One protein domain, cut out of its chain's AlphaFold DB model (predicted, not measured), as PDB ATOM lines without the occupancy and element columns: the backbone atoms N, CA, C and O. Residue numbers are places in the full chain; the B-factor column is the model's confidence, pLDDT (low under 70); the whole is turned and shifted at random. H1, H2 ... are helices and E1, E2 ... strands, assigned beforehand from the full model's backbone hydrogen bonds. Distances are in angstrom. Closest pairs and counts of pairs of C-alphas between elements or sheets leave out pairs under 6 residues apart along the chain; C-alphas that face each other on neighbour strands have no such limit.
ATOM      1  N   GLN A 973       6.158  28.866  59.107       88.38
ATOM      2  CA  GLN A 973       5.646  27.585  59.598       88.38
ATOM      3  C   GLN A 973       6.804  26.615  59.873       88.38
ATOM      4  O   GLN A 973       6.955  26.154  60.999       88.38
ATOM      5  N   TYR A 974       7.653  26.360  58.870       90.44
ATOM      6  CA  TYR A 974       8.880  25.562  58.987       90.44
ATOM      7  C   TYR A 974       9.901  25.950  57.905       90.44
ATOM      8  O   TYR A 974       9.583  26.676  56.962       90.44
ATOM      9  N   LYS A 975      11.152  25.504  58.052       92.56
ATOM     10  CA  LYS A 975      12.241  25.710  57.085       92.56
ATOM     11  C   LYS A 975      13.293  24.613  57.213       92.56
ATOM     12  O   LYS A 975      13.467  24.101  58.312       92.56
ATOM     13  N   GLY A 976      14.033  24.348  56.141       90.69
ATOM     14  CA  GLY A 976      15.103  23.349  56.108       90.69
ATOM     15  C   GLY A 976      16.054  23.559  54.926       90.69
ATOM     16  O   GLY A 976      16.168  24.665  54.389       90.69
ATOM     17  N   SER A 977      16.738  22.495  54.502       91.88
ATOM     18  CA  SER A 977      17.594  22.482  53.306       91.88
ATOM     19  C   SER A 977      17.276  21.289  52.410       91.88
ATOM     20  O   SER A 977      16.959  20.218  52.911       91.88
ATOM     21  N   LEU A 978      17.385  21.467  51.093       91.62
ATOM     22  CA  LEU A 978      17.293  20.415  50.073       91.62
ATOM     23  C   LEU A 978      18.580  19.578  49.982       91.62
ATOM     24  O   LEU A 978      18.564  18.483  49.421       91.62
ATOM     25  N   LEU A 979      19.694  20.081  50.531       88.38
ATOM     26  CA  LEU A 979      21.014  19.470  50.394       88.38
ATOM     27  C   LEU A 979      21.064  18.004  50.872       88.38
ATOM     28  O   LEU A 979      21.618  17.204  50.126       88.38
ATOM     29  N   PRO A 980      20.448  17.587  52.002       89.12
ATOM     30  CA  PRO A 980      20.458  16.182  52.418       89.12
ATOM     31  C   PRO A 980      19.812  15.244  51.391       89.12
ATOM     32  O   PRO A 980      20.363  14.181  51.116       89.12
ATOM     33  N   ALA A 981      18.698  15.648  50.768       87.50
ATOM     34  CA  ALA A 981      18.050  14.870  49.712       87.50
ATOM     35  C   ALA A 981      18.910  14.815  48.437       87.50
ATOM     36  O   ALA A 981      19.042  13.758  47.827       87.50
ATOM     37  N   MET A 982      19.559  15.924  48.062       87.56
ATOM     38  CA  MET A 982      20.473  15.966  46.912       87.56
ATOM     39  C   MET A 982      21.725  15.106  47.136       87.56
ATOM     40  O   MET A 982      22.107  14.345  46.250       87.56
ATOM     41  N   THR A 983      22.330  15.159  48.325       85.00
ATOM     42  CA  THR A 983      23.457  14.294  48.707       85.00
ATOM     43  C   THR A 983      23.030  12.828  48.757       85.00
ATOM     44  O   THR A 983      23.720  11.992  48.183       85.00
ATOM     45  N   HIS A 984      21.880  12.504  49.361       82.56
ATOM     46  CA  HIS A 984      21.333  11.145  49.348       82.56
ATOM     47  C   HIS A 984      21.153  10.636  47.913       82.56
ATOM     48  O   HIS A 984      21.538   9.513  47.595       82.56
ATOM     49  N   MET A 985      20.567  11.450  47.032       80.88
ATOM     50  CA  MET A 985      20.340  11.073  45.641       80.88
ATOM     51  C   MET A 985      21.660  10.769  44.917       80.88
ATOM     52  O   MET A 985      21.772   9.720  44.284       80.88
ATOM     53  N   LEU A 986      22.668  11.635  45.073       76.31
ATOM     54  CA  LEU A 986      24.007  11.464  44.499       76.31
ATOM     55  C   LEU A 986      24.721  10.207  45.027       76.31
ATOM     56  O   LEU A 986      25.323   9.482  44.246       76.31
ATOM     57  N   LEU A 987      24.614   9.922  46.329       71.69
ATOM     58  CA  LEU A 987      25.168   8.711  46.953       71.69
ATOM     59  C   LEU A 987      24.432   7.423  46.548       71.69
ATOM     60  O   LEU A 987      24.956   6.335  46.757       71.69
ATOM     61  N   SER A 988      23.221   7.532  45.991       66.31
ATOM     62  CA  SER A 988      22.399   6.392  45.558       66.31
ATOM     63  C   SER A 988      22.525   6.048  44.068       66.31
ATOM     64  O   SER A 988      21.725   5.267  43.558       66.31
ATOM     65  N   ALA A 989      23.488   6.652  43.367       62.28
ATOM     66  CA  ALA A 989      23.769   6.399  41.960       62.28
ATOM     67  C   ALA A 989      25.067   5.595  41.806       62.28
ATOM     68  O   ALA A 989      26.108   6.001  42.323       62.28
ATOM     69  N   ASP A 990      25.020   4.485  41.063       49.75
ATOM     70  CA  ASP A 990      26.193   3.644  40.798       49.75
ATOM     71  C   ASP A 990      27.187   4.360  39.864       49.75
ATOM     72  O   ASP A 990      27.069   4.358  38.635       49.75
ATOM     73  N   LEU A 991      28.170   5.018  40.479       51.22
ATOM     74  CA  LEU A 991      29.172   5.877  39.844       51.22
ATOM     75  C   LEU A 991      30.329   5.071  39.225       51.22
ATOM     76  O   LEU A 991      31.450   5.093  39.728       51.22
ATOM     77  N   GLU A 992      30.075   4.374  38.113       45.03
ATOM     78  CA  GLU A 992      31.143   3.678  37.368       45.03
ATOM     79  C   GLU A 992      31.970   4.598  36.445       45.03
ATOM     80  O   GLU A 992      33.187   4.428  36.378       45.03
ATOM     81  N   THR A 993      31.364   5.570  35.742       45.19
ATOM     82  CA  THR A 993      32.099   6.441  34.781       45.19
ATOM     83  C   THR A 993      31.669   7.907  34.715       45.19
ATOM     84  O   THR A 993      32.506   8.767  34.441       45.19
ATOM     85  N   ASP A 994      30.390   8.213  34.929       48.94
ATOM     86  CA  ASP A 994      29.813   9.502  34.530       48.94
ATOM     87  C   ASP A 994      29.669  10.484  35.702       48.94
ATOM     88  O   ASP A 994      29.215  10.129  36.790       48.94
ATOM     89  N   LEU A 995      29.989  11.759  35.456       56.16
ATOM     90  CA  LEU A 995      29.656  12.843  36.381       56.16
ATOM     91  C   LEU A 995      28.153  13.123  36.313       56.16
ATOM     92  O   LEU A 995      27.662  13.734  35.361       56.16
ATOM     93  N   TYR A 996      27.444  12.695  37.352       63.75
ATOM     94  CA  TYR A 996      26.030  12.966  37.553       63.75
ATOM     95  C   TYR A 996      25.820  14.096  38.567       63.75
ATOM     96  O   TYR A 996      26.386  14.065  39.659       63.75
ATOM     97  N   LEU A 997      24.950  15.059  38.251       70.38
ATOM     98  CA  LEU A 997      24.526  16.097  39.199       70.38
ATOM     99  C   LEU A 997      23.008  16.029  39.452       70.38
ATOM    100  O   LEU A 997      22.237  16.091  38.488       70.38
ATOM    101  N   PRO A 998      22.558  15.945  40.723       81.19
ATOM    102  CA  PRO A 998      21.158  16.136  41.086       81.19
ATOM    103  C   PRO A 998      20.694  17.550  40.728       81.19
ATOM    104  O   PRO A 998      21.215  18.538  41.246       81.19
ATOM    105  N   LYS A 999      19.676  17.656  39.874       82.12
ATOM    106  CA  LYS A 999      18.976  18.910  39.574       82.12
ATOM    107  C   LYS A 999      17.584  18.893  40.192       82.12
ATOM    108  O   LYS A 999      16.879  17.886  40.104       82.12
ATOM    109  N   LEU A1000      17.182  20.020  40.776       85.50
ATOM    110  CA  LEU A1000      15.813  20.264  41.226       85.50
ATOM    111  C   LEU A1000      14.855  20.159  40.030       85.50
ATOM    112  O   LEU A1000      14.897  21.004  39.140       85.50
ATOM    113  N   ALA A1001      14.009  19.128  40.008       84.94
ATOM    114  CA  ALA A1001      13.011  18.929  38.957       84.94
ATOM    115  C   ALA A1001      11.663  19.563  39.333       84.94
ATOM    116  O   ALA A1001      10.991  20.150  38.489       84.94
ATOM    117  N   ARG A1002      11.264  19.454  40.607       86.50
ATOM    118  CA  ARG A1002      10.036  20.057  41.152       86.50
ATOM    119  C   ARG A1002      10.134  20.168  42.670       86.50
ATOM    120  O   ARG A1002      10.696  19.287  43.312       86.50
ATOM    121  N   ILE A1003       9.526  21.197  43.249       90.88
ATOM    122  CA  ILE A1003       9.251  21.263  44.687       90.88
ATOM    123  C   ILE A1003       7.897  21.942  44.905       90.88
ATOM    124  O   ILE A1003       7.591  22.928  44.235       90.88
ATOM    125  N   GLN A1004       7.058  21.378  45.775       88.88
ATOM    126  CA  GLN A1004       5.699  21.866  46.030       88.88
ATOM    127  C   GLN A1004       5.152  21.364  47.371       88.88
ATOM    128  O   GLN A1004       5.669  20.403  47.939       88.88
ATOM    129  N   LEU A1005       4.052  21.958  47.830       87.94
ATOM    130  CA  LEU A1005       3.248  21.420  48.928       87.94
ATOM    131  C   LEU A1005       2.183  20.462  48.358       87.94
ATOM    132  O   LEU A1005       1.517  20.800  47.379       87.94
ATOM    133  N   THR A1006       2.043  19.270  48.943       83.38
ATOM    134  CA  THR A1006       1.058  18.242  48.552       83.38
ATOM    135  C   THR A1006      -0.373  18.634  48.927       83.38
ATOM    136  O   THR A1006      -0.595  19.587  49.679       83.38
ATOM    137  N   GLU A1007      -1.371  17.881  48.456       76.69
ATOM    138  CA  GLU A1007      -2.764  18.024  48.907       76.69
ATOM    139  C   GLU A1007      -2.868  17.863  50.443       76.69
ATOM    140  O   GLU A1007      -3.568  18.637  51.104       76.69
ATOM    141  N   THR A1008      -2.051  16.982  51.026       75.25
ATOM    142  CA  THR A1008      -1.927  16.736  52.477       75.25
ATOM    143  C   THR A1008      -1.054  17.732  53.265       75.25
ATOM    144  O   THR A1008      -0.893  17.570  54.472       75.25
ATOM    145  N   ASN A1009      -0.512  18.783  52.631       78.31
ATOM    146  CA  ASN A1009       0.406  19.764  53.242       78.31
ATOM    147  C   ASN A1009       1.729  19.170  53.781       78.31
ATOM    148  O   ASN A1009       2.270  19.592  54.806       78.31
ATOM    149  N   ARG A1010       2.280  18.196  53.057       85.75
ATOM    150  CA  ARG A1010       3.681  17.774  53.166       85.75
ATOM    151  C   ARG A1010       4.494  18.453  52.061       85.75
ATOM    152  O   ARG A1010       3.967  18.767  50.994       85.75
ATOM    153  N   LEU A1011       5.781  18.700  52.295       91.12
ATOM    154  CA  LEU A1011       6.661  19.277  51.278       91.12
ATOM    155  C   LEU A1011       7.269  18.155  50.429       91.12
ATOM    156  O   LEU A1011       8.075  17.366  50.921       91.12
ATOM    157  N   LEU A1012       6.882  18.111  49.155       91.38
ATOM    158  CA  LEU A1012       7.353  17.158  48.155       91.38
ATOM    159  C   LEU A1012       8.472  17.771  47.311       91.38
ATOM    160  O   LEU A1012       8.343  18.883  46.798       91.38
ATOM    161  N   LEU A1013       9.532  16.995  47.105       92.50
ATOM    162  CA  LEU A1013      10.705  17.320  46.305       92.50
ATOM    163  C   LEU A1013      10.947  16.207  45.276       92.50
ATOM    164  O   LEU A1013      11.116  15.047  45.641       92.50
ATOM    165  N   LEU A1014      11.009  16.561  43.995       89.62
ATOM    166  CA  LEU A1014      11.535  15.699  42.936       89.62
ATOM    167  C   LEU A1014      12.911  16.205  42.519       89.62
ATOM    168  O   LEU A1014      13.078  17.367  42.132       89.62
ATOM    169  N   LEU A1015      13.882  15.300  42.551       88.31
ATOM    170  CA  LEU A1015      15.231  15.520  42.050       88.31
ATOM    171  C   LEU A1015      15.478  14.645  40.821       88.31
ATOM    172  O   LEU A1015      14.901  13.566  40.697       88.31
ATOM    173  N   SER A1016      16.340  15.116  39.922       84.44
ATOM    174  CA  SER A1016      16.654  14.488  38.634       84.44
ATOM    175  C   SER A1016      18.163  14.371  38.427       84.44
ATOM    176  O   SER A1016      18.873  15.377  38.398       84.44
ATOM    177  N   LEU A1017      18.668  13.151  38.263       74.12
ATOM    178  CA  LEU A1017      20.078  12.905  37.976       74.12
ATOM    179  C   LEU A1017      20.328  13.030  36.465       74.12
ATOM    180  O   LEU A1017      19.713  12.322  35.670       74.12
ATOM    181  N   HIS A1018      21.233  13.920  36.069       61.19
ATOM    182  CA  HIS A1018      21.625  14.101  34.668       61.19
ATOM    183  C   HIS A1018      23.102  13.741  34.495       61.19
ATOM    184  O   HIS A1018      23.927  14.301  35.218       61.19
ATOM    185  N   SER A1019      23.433  12.856  33.543       53.31
ATOM    186  CA  SER A1019      24.819  12.736  33.064       53.31
ATOM    187  C   SER A1019      25.190  14.009  32.302       53.31
ATOM    188  O   SER A1019      24.348  14.632  31.650       53.31
ATOM    189  N   VAL A1020      26.455  14.409  32.402       49.44
ATOM    190  CA  VAL A1020      27.013  15.591  31.730       49.44
ATOM    191  C   VAL A1020      27.379  15.307  30.256       49.44
ATOM    192  O   VAL A1020      27.737  16.227  29.522       49.44
ATOM    193  N   THR A1021      27.261  14.065  29.768       42.41
ATOM    194  CA  THR A1021      27.620  13.726  28.380       42.41
ATOM    195  C   THR A1021      26.519  14.032  27.353       42.41
ATOM    196  O   THR A1021      25.406  13.519  27.446       42.41
ATOM    197  N   ALA A1043      18.727   9.524  29.040       40.16
ATOM    198  CA  ALA A1043      18.659  10.335  30.265       40.16
ATOM    199  C   ALA A1043      17.350  10.230  31.091       40.16
ATOM    200  O   ALA A1043      17.030  11.129  31.866       40.16
ATOM    201  N   GLY A1044      16.598   9.138  30.944       36.81
ATOM    202  CA  GLY A1044      15.538   8.725  31.856       36.81
ATOM    203  C   GLY A1044      15.984   7.488  32.631       36.81
ATOM    204  O   GLY A1044      15.852   6.370  32.147       36.81
ATOM    205  N   GLY A1045      16.509   7.671  33.837       49.47
ATOM    206  CA  GLY A1045      16.755   6.577  34.788       49.47
ATOM    207  C   GLY A1045      16.706   7.035  36.243       49.47
ATOM    208  O   GLY A1045      17.217   6.348  37.120       49.47
ATOM    209  N   SER A1046      16.223   8.257  36.472       65.06
ATOM    210  CA  SER A1046      16.969   9.174  37.332       65.06
ATOM    211  C   SER A1046      16.128  10.201  38.081       65.06
ATOM    212  O   SER A1046      16.698  11.106  38.685       65.06
ATOM    213  N   LEU A1047      14.798  10.088  38.076       76.12
ATOM    214  CA  LEU A1047      13.954  10.841  39.006       76.12
ATOM    215  C   LEU A1047      13.899  10.116  40.359       76.12
ATOM    216  O   LEU A1047      13.729   8.901  40.402       76.12
ATOM    217  N   GLN A1048      14.013  10.858  41.462       85.19
ATOM    218  CA  GLN A1048      13.716  10.362  42.811       85.19
ATOM    219  C   GLN A1048      12.817  11.356  43.550       85.19
ATOM    220  O   GLN A1048      13.035  12.569  43.493       85.19
ATOM    221  N   GLY A1049      11.808  10.826  44.239       88.50
ATOM    222  CA  GLY A1049      10.879  11.581  45.075       88.50
ATOM    223  C   GLY A1049      11.280  11.536  46.546       88.50
ATOM    224  O   GLY A1049      11.542  10.464  47.090       88.50
ATOM    225  N   PHE A1050      11.282  12.696  47.196       91.62
ATOM    226  CA  PHE A1050      11.554  12.876  48.619       91.62
ATOM    227  C   PHE A1050      10.446  13.713  49.264       91.62
ATOM    228  O   PHE A1050       9.930  14.648  48.650       91.62
ATOM    229  N   ILE A1051      10.113  13.412  50.516       91.94
ATOM    230  CA  ILE A1051       9.194  14.198  51.341       91.94
ATOM    231  C   ILE A1051       9.907  14.622  52.615       91.94
ATOM    232  O   ILE A1051      10.633  13.838  53.222       91.94
ATOM    233  N   TYR A1052       9.711  15.876  53.001       91.25
ATOM    234  CA  TYR A1052      10.234  16.415  54.247       91.25
ATOM    235  C   TYR A1052       9.233  16.172  55.377       91.25
ATOM    236  O   TYR A1052       8.100  16.663  55.324       91.25
ATOM    237  N   ASP A1053       9.663  15.436  56.400       85.38
ATOM    238  CA  ASP A1053       8.931  15.344  57.653       85.38
ATOM    239  C   ASP A1053       9.257  16.543  58.555       85.38
ATOM    240  O   ASP A1053      10.409  16.842  58.879       85.38
ATOM    241  N   THR A1054       8.193  17.219  58.974       82.56
ATOM    242  CA  THR A1054       8.211  18.399  59.835       82.56
ATOM    243  C   THR A1054       8.439  18.080  61.309       82.56
ATOM    244  O   THR A1054       8.786  18.993  62.055       82.56
ATOM    245  N   GLU A1055       8.217  16.836  61.737       76.19
ATOM    246  CA  GLU A1055       8.395  16.413  63.132       76.19
ATOM    247  C   GLU A1055       9.850  16.000  63.402       76.19
ATOM    248  O   GLU A1055      10.434  16.415  64.404       76.19
ATOM    249  N   SER A1056      10.466  15.277  62.462       76.06
ATOM    250  CA  SER A1056      11.853  14.802  62.549       76.06
ATOM    251  C   SER A1056      12.910  15.781  62.012       76.06
ATOM    252  O   SER A1056      14.085  15.595  62.317       76.06
ATOM    253  N   ASP A1057      12.533  16.801  61.220       82.06
ATOM    254  CA  ASP A1057      13.463  17.692  60.477       82.06
ATOM    255  C   ASP A1057      14.339  16.892  59.474       82.06
ATOM    256  O   ASP A1057      15.555  17.062  59.373       82.06
ATOM    257  N   LEU A1058      13.716  15.947  58.751       85.06
ATOM    258  CA  LEU A1058      14.390  14.982  57.867       85.06
ATOM    259  C   LEU A1058      13.695  14.818  56.509       85.06
ATOM    260  O   LEU A1058      12.478  14.939  56.387       85.06
ATOM    261  N   TRP A1059      14.478  14.461  55.487       90.69
ATOM    262  CA  TRP A1059      13.967  14.021  54.186       90.69
ATOM    263  C   TRP A1059      13.859  12.499  54.129       90.69
ATOM    264  O   TRP A1059      14.873  11.803  54.171       90.69
ATOM    265  N   MET A1060      12.644  11.990  53.944       88.62
ATOM    266  CA  MET A1060      12.397  10.592  53.615       88.62
ATOM    267  C   MET A1060      12.316  10.434  52.093       88.62
ATOM    268  O   MET A1060      11.560  11.146  51.429       88.62
ATOM    269  N   ARG A1061      13.082   9.503  51.515       87.62
ATOM    270  CA  ARG A1061      12.896   9.102  50.112       87.62
ATOM    271  C   ARG A1061      11.619   8.269  50.007       87.62
ATOM    272  O   ARG A1061      11.437   7.347  50.793       87.62
ATOM    273  N   VAL A1062      10.759   8.606  49.050       87.50
ATOM    274  CA  VAL A1062       9.419   8.012  48.888       87.50
ATOM    275  C   VAL A1062       9.130   7.458  47.496       87.50
ATOM    276  O   VAL A1062       8.151   6.738  47.336       87.50
ATOM    277  N   ALA A1063       9.961   7.734  46.489       82.88
ATOM    278  CA  ALA A1063       9.836   7.108  45.173       82.88
ATOM    279  C   ALA A1063      11.207   6.964  44.500       82.88
ATOM    280  O   ALA A1063      11.946   7.943  44.373       82.88
ATOM    281  N   ASP A1064      11.537   5.746  44.071       75.75
ATOM    282  CA  ASP A1064      12.731   5.405  43.294       75.75
ATOM    283  C   ASP A1064      12.525   4.086  42.520       75.75
ATOM    284  O   ASP A1064      11.463   3.466  42.582       75.75
ATOM    285  N   SER A1065      13.538   3.671  41.759       69.88
ATOM    286  CA  SER A1065      13.518   2.515  40.857       69.88
ATOM    287  C   SER A1065      14.156   1.236  41.432       69.88
ATOM    288  O   SER A1065      14.488   0.332  40.668       69.88
ATOM    289  N   ARG A1066      14.344   1.103  42.756       69.12
ATOM    290  CA  ARG A1066      14.995  -0.090  43.347       69.12
ATOM    291  C   ARG A1066      14.123  -1.346  43.335       69.12
ATOM    292  O   ARG A1066      14.639  -2.443  43.151       69.12
ATOM    293  N   PHE A1067      12.806  -1.215  43.502       69.50
ATOM    294  CA  PHE A1067      11.897  -2.362  43.683       69.50
ATOM    295  C   PHE A1067      11.429  -3.036  42.378       69.50
ATOM    296  O   PHE A1067      10.458  -3.787  42.390       69.50
ATOM    297  N   VAL A1068      12.139  -2.824  41.263       65.25
ATOM    298  CA  VAL A1068      11.818  -3.345  39.911       65.25
ATOM    299  C   VAL A1068      11.645  -4.869  39.852       65.25
ATOM    300  O   VAL A1068      10.958  -5.372  38.966       65.25
ATOM    301  N   LEU A1069      12.255  -5.601  40.787       61.78
ATOM    302  CA  LEU A1069      12.152  -7.060  40.883       61.78
ATOM    303  C   LEU A1069      10.865  -7.551  41.562       61.78
ATOM    304  O   LEU A1069      10.531  -8.717  41.400       61.78
ATOM    305  N   SER A1070      10.138  -6.700  42.295       73.62
ATOM    306  CA  SER A1070       8.923  -7.121  42.999       73.62
ATOM    307  C   SER A1070       7.775  -7.420  42.034       73.62
ATOM    308  O   SER A1070       7.465  -6.617  41.151       73.62
ATOM    309  N   ASP A1071       7.043  -8.503  42.297       69.75
ATOM    310  CA  ASP A1071       5.826  -8.883  41.564       69.75
ATOM    311  C   ASP A1071       4.792  -7.740  41.504       69.75
ATOM    312  O   ASP A1071       4.097  -7.557  40.501       69.75
ATOM    313  N   PHE A1072       4.733  -6.910  42.552       70.12
ATOM    314  CA  PHE A1072       3.822  -5.767  42.651       70.12
ATOM    315  C   PHE A1072       4.314  -4.508  41.919       70.12
ATOM    316  O   PHE A1072       3.523  -3.593  41.707       70.12
ATOM    317  N   TYR A1073       5.575  -4.444  41.479       69.25
ATOM    318  CA  TYR A1073       6.103  -3.292  40.732       69.25
ATOM    319  C   TYR A1073       5.409  -3.127  39.371       69.25
ATOM    320  O   TYR A1073       5.078  -2.018  38.959       69.25
ATOM    321  N   ASN A1074       5.082  -4.243  38.711       64.62
ATOM    322  CA  ASN A1074       4.284  -4.251  37.478       64.62
ATOM    323  C   ASN A1074       2.775  -4.044  37.726       64.62
ATOM    324  O   ASN A1074       2.010  -3.946  36.769       64.62
ATOM    325  N   MET A1075       2.338  -3.982  38.992       65.75
ATOM    326  CA  MET A1075       0.958  -3.665  39.387       65.75
ATOM    327  C   MET A1075       0.761  -2.189  39.767       65.75
ATOM    328  O   MET A1075      -0.367  -1.787  40.061       65.75
ATOM    329  N   LEU A1076       1.830  -1.382  39.758       65.44
ATOM    330  CA  LEU A1076       1.727   0.073  39.867       65.44
ATOM    331  C   LEU A1076       0.864   0.602  38.700       65.44
ATOM    332  O   LEU A1076       1.040   0.124  37.575       65.44
ATOM    333  N   PRO A1077      -0.070   1.551  38.929       56.66
ATOM    334  CA  PRO A1077      -0.947   2.070  37.877       56.66
ATOM    335  C   PRO A1077      -0.174   2.544  36.641       56.66
ATOM    336  O   PRO A1077       0.987   2.910  36.730       56.66
ATOM    337  N   SER A1078      -0.794   2.571  35.463       51.06
ATOM    338  CA  SER A1078      -0.194   3.282  34.332       51.06
ATOM    339  C   SER A1078      -1.203   4.211  33.695       51.06
ATOM    340  O   SER A1078      -2.215   3.773  33.147       51.06
ATOM    341  N   MET A1079      -0.876   5.503  33.676       47.88
ATOM    342  CA  MET A1079      -1.622   6.503  32.910       47.88
ATOM    343  C   MET A1079      -1.634   6.230  31.391       47.88
ATOM    344  O   MET A1079      -2.413   6.858  30.678       47.88
ATOM    345  N   SER A1080      -0.834   5.278  30.882       44.47
ATOM    346  CA  SER A1080      -0.901   4.819  29.484       44.47
ATOM    347  C   SER A1080      -1.887   3.670  29.220       44.47
ATOM    348  O   SER A1080      -2.231   3.432  28.063       44.47
ATOM    349  N   GLY A1090      -3.850   8.257  43.826       71.62
ATOM    350  CA  GLY A1090      -3.434   9.086  44.954       71.62
ATOM    351  C   GLY A1090      -2.101   9.787  44.696       71.62
ATOM    352  O   GLY A1090      -1.619   9.852  43.564       71.62
ATOM    353  N   GLU A1091      -1.521  10.391  45.727       76.12
ATOM    354  CA  GLU A1091      -0.282  11.160  45.576       76.12
ATOM    355  C   GLU A1091       0.954  10.260  45.452       76.12
ATOM    356  O   GLU A1091       1.861  10.608  44.693       76.12
ATOM    357  N   LEU A1092       0.975   9.085  46.097       82.69
ATOM    358  CA  LEU A1092       2.086   8.133  45.990       82.69
ATOM    359  C   LEU A1092       2.132   7.497  44.600       82.69
ATOM    360  O   LEU A1092       3.176   7.494  43.959       82.69
ATOM    361  N   SER A1093       0.990   7.032  44.090       80.56
ATOM    362  CA  SER A1093       0.901   6.462  42.742       80.56
ATOM    363  C   SER A1093       1.239   7.488  41.655       80.56
ATOM    364  O   SER A1093       2.058   7.190  40.795       80.56
ATOM    365  N   LYS A1094       0.742   8.736  41.728       79.75
ATOM    366  CA  LYS A1094       1.185   9.825  40.821       79.75
ATOM    367  C   LYS A1094       2.708  10.047  40.860       79.75
ATOM    368  O   LYS A1094       3.307  10.396  39.837       79.75
ATOM    369  N   LEU A1095       3.336   9.887  42.027       80.19
ATOM    370  CA  LEU A1095       4.774  10.076  42.214       80.19
ATOM    371  C   LEU A1095       5.586   8.903  41.647       80.19
ATOM    372  O   LEU A1095       6.550   9.130  40.914       80.19
ATOM    373  N   ASP A1096       5.156   7.672  41.911       79.44
ATOM    374  CA  ASP A1096       5.761   6.455  41.369       79.44
ATOM    375  C   ASP A1096       5.612   6.387  39.847       79.44
ATOM    376  O   ASP A1096       6.566   6.031  39.159       79.44
ATOM    377  N   ASP A1097       4.454   6.766  39.296       75.56
ATOM    378  CA  ASP A1097       4.241   6.954  37.854       75.56
ATOM    379  C   ASP A1097       5.246   7.962  37.279       75.56
ATOM    380  O   ASP A1097       5.875   7.691  36.257       75.56
ATOM    381  N   SER A1098       5.460   9.097  37.955       73.50
ATOM    382  CA  SER A1098       6.415  10.126  37.515       73.50
ATOM    383  C   SER A1098       7.861   9.613  37.508       73.50
ATOM    384  O   SER A1098       8.612   9.897  36.574       73.50
ATOM    385  N   VAL A1099       8.254   8.827  38.515       72.75
ATOM    386  CA  VAL A1099       9.583   8.202  38.603       72.75
ATOM    387  C   VAL A1099       9.758   7.087  37.567       72.75
ATOM    388  O   VAL A1099      10.787   7.032  36.897       72.75
ATOM    389  N   ARG A1100       8.748   6.231  37.378       71.06
ATOM    390  CA  ARG A1100       8.781   5.080  36.459       71.06
ATOM    391  C   ARG A1100       8.700   5.487  34.990       71.06
ATOM    392  O   ARG A1100       9.403   4.905  34.174       71.06
ATOM    393  N   MET A1101       7.923   6.515  34.646       65.38
ATOM    394  CA  MET A1101       7.963   7.128  33.309       65.38
ATOM    395  C   MET A1101       9.295   7.855  33.056       65.38
ATOM    396  O   MET A1101       9.725   7.978  31.912       65.38
ATOM    397  N   GLY A1102       9.981   8.278  34.123       56.31
ATOM    398  CA  GLY A1102      11.370   8.737  34.111       56.31
ATOM    399  C   GLY A1102      12.425   7.623  34.160       56.31
ATOM    400  O   GLY A1102      13.592   7.941  34.396       56.31
ATOM    401  N   ALA A1103      12.056   6.348  33.961       58.44
ATOM    402  CA  ALA A1103      12.960   5.198  33.992       58.44
ATOM    403  C   ALA A1103      12.902   4.375  32.689       58.44
ATOM    404  O   ALA A1103      11.897   3.757  32.343       58.44
ATOM    405  N   GLY A1104      14.016   4.360  31.959       55.59
ATOM    406  CA  GLY A1104      14.160   3.738  30.651       55.59
ATOM    407  C   GLY A1104      14.347   2.221  30.700       55.59
ATOM    408  O   GLY A1104      14.846   1.646  31.670       55.59
ATOM    409  N   THR A1105      13.988   1.570  29.594       50.53
ATOM    410  CA  THR A1105      14.012   0.106  29.433       50.53
ATOM    411  C   THR A1105      15.389  -0.519  29.680       50.53
ATOM    412  O   THR A1105      15.462  -1.616  30.229       50.53
ATOM    413  N   SER A1106      16.478   0.177  29.341       46.97
ATOM    414  CA  SER A1106      17.858  -0.255  29.599       46.97
ATOM    415  C   SER A1106      18.207  -0.287  31.092       46.97
ATOM    416  O   SER A1106      18.808  -1.256  31.554       46.97
ATOM    417  N   THR A1107      17.790   0.720  31.864       51.16
ATOM    418  CA  THR A1107      18.016   0.791  33.319       51.16
ATOM    419  C   THR A1107      17.283  -0.345  34.031       51.16
ATOM    420  O   THR A1107      17.886  -1.083  34.809       51.16
ATOM    421  N   LEU A1108      16.014  -0.569  33.670       53.56
ATOM    422  CA  LEU A1108      15.195  -1.676  34.179       53.56
ATOM    423  C   LEU A1108      15.799  -3.054  33.828       53.56
ATOM    424  O   LEU A1108      15.751  -3.985  34.632       53.56
ATOM    425  N   GLN A1109      16.414  -3.192  32.646       49.12
ATOM    426  CA  GLN A1109      17.142  -4.405  32.254       49.12
ATOM    427  C   GLN A1109      18.480  -4.587  32.988       49.12
ATOM    428  O   GLN A1109      18.884  -5.733  33.189       49.12
ATOM    429  N   ARG A1110      19.170  -3.510  33.399       49.19
ATOM    430  CA  ARG A1110      20.444  -3.607  34.133       49.19
ATOM    431  C   ARG A1110      20.222  -4.199  35.526       49.19
ATOM    432  O   ARG A1110      20.823  -5.226  35.833       49.19
ATOM    433  N   SER A1111      19.276  -3.651  36.295       50.16
ATOM    434  CA  SER A1111      18.899  -4.177  37.618       50.16
ATOM    435  C   SER A1111      18.412  -5.629  37.557       50.16
ATOM    436  O   SER A1111      18.716  -6.425  38.440       50.16
ATOM    437  N   ARG A1112      17.717  -6.019  36.477       49.88
ATOM    438  CA  ARG A1112      17.248  -7.400  36.271       49.88
ATOM    439  C   ARG A1112      18.356  -8.398  35.898       49.88
ATOM    440  O   ARG A1112      18.124  -9.597  35.983       49.88
ATOM    441  N   ARG A1113      19.550  -7.950  35.493       47.78
ATOM    442  CA  ARG A1113      20.669  -8.844  35.123       47.78
ATOM    443  C   ARG A1113      21.615  -9.192  36.273       47.78
ATOM    444  O   ARG A1113      22.301 -10.199  36.168       47.78
ATOM    445  N   GLN A1114      21.665  -8.396  37.342       49.22
ATOM    446  CA  GLN A1114      22.592  -8.611  38.467       49.22
ATOM    447  C   GLN A1114      22.105  -9.635  39.510       49.22
ATOM    448  O   GLN A1114      22.847  -9.937  40.440       49.22
TER     449      GLN A1114
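AT A GLANCE: This is residues 973 to 1021, 1043 to 1080 and 1090 to 1114 of the 1255 residues of a protein of Fragilariopsis cylindrus CCMP1102 (UniProt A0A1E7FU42). A strongly twisted sheet of four strands, E2 to E5, curls round the helix H1 on one face, and H3 packs on the other face, making three layers. E1 and H4 lie at opposite ends of the length, and H2 and H4 touch each other off the sheet. The printed part has 112 residues with four named helices and five named strands, along the chain E1 H1 E2 E3 E4 E5 H2 H3 H4; the sheet's order is E2, E3, E4, E5, antiparallel, and the class is mixed. The whole is compact, with a radius of gyration of the C-alphas of 14.5 A and spans of 46 by 33 by 21 A.

HOW THE PARTS SIT: E1, residues 973 to 977, pairs with no named strand and meets H1, residues 979 to 987, only through their link. H1 is on the sheet of E2, residues 996 to 1005, E3, 1011 to 1019, E4, 1047 to 1053, and E5, 1058 to 1063; its closest C-alphas to E2 are Met 982 and Pro 998, 5.9 A. Hairpin E2 and E3 has N 999 and O 1016 at 2.8 A; E3 and E4, antiparallel, have N 1013 and O 1050 at 2.8 A; hairpin E4 and E5 has N 1051 and O 1060 at 2.8 A. H3, residues 1091 to 1101, is on the opposite face from H1, at a height over the sheet of 8.2 A; its closest C-alphas to E4 are Val 1099 and Leu 1047, 5.1 A. H2, residues 1066 to 1069, touches H4, residues 1105 to 1113, closest at the C-alphas of Val 1068 and Leu 1108, 6.9 A. Every O i to N i+4 pair is within hydrogen-bond range in H1, H3 and H4; H2 is too short for one.

IN THESE COORDINATES: E1 begins at C-alpha 973 (5.646, 27.585, 59.598), and H4 ends at C-alpha 1113 (20.669, -8.844, 35.123). E2 measures 26.8 A, E3 26.5 A, E4 19.8 A and H3 15.3 A.

THE WHOLE: Residues 1022 to 1042 and 1081 to 1089 are not printed, with C-alpha gaps of 9.8 A and 16.2 A. Of the links printed whole, none is long. pLDDT is under 70 in 45 residues, among them 1101 to 1114.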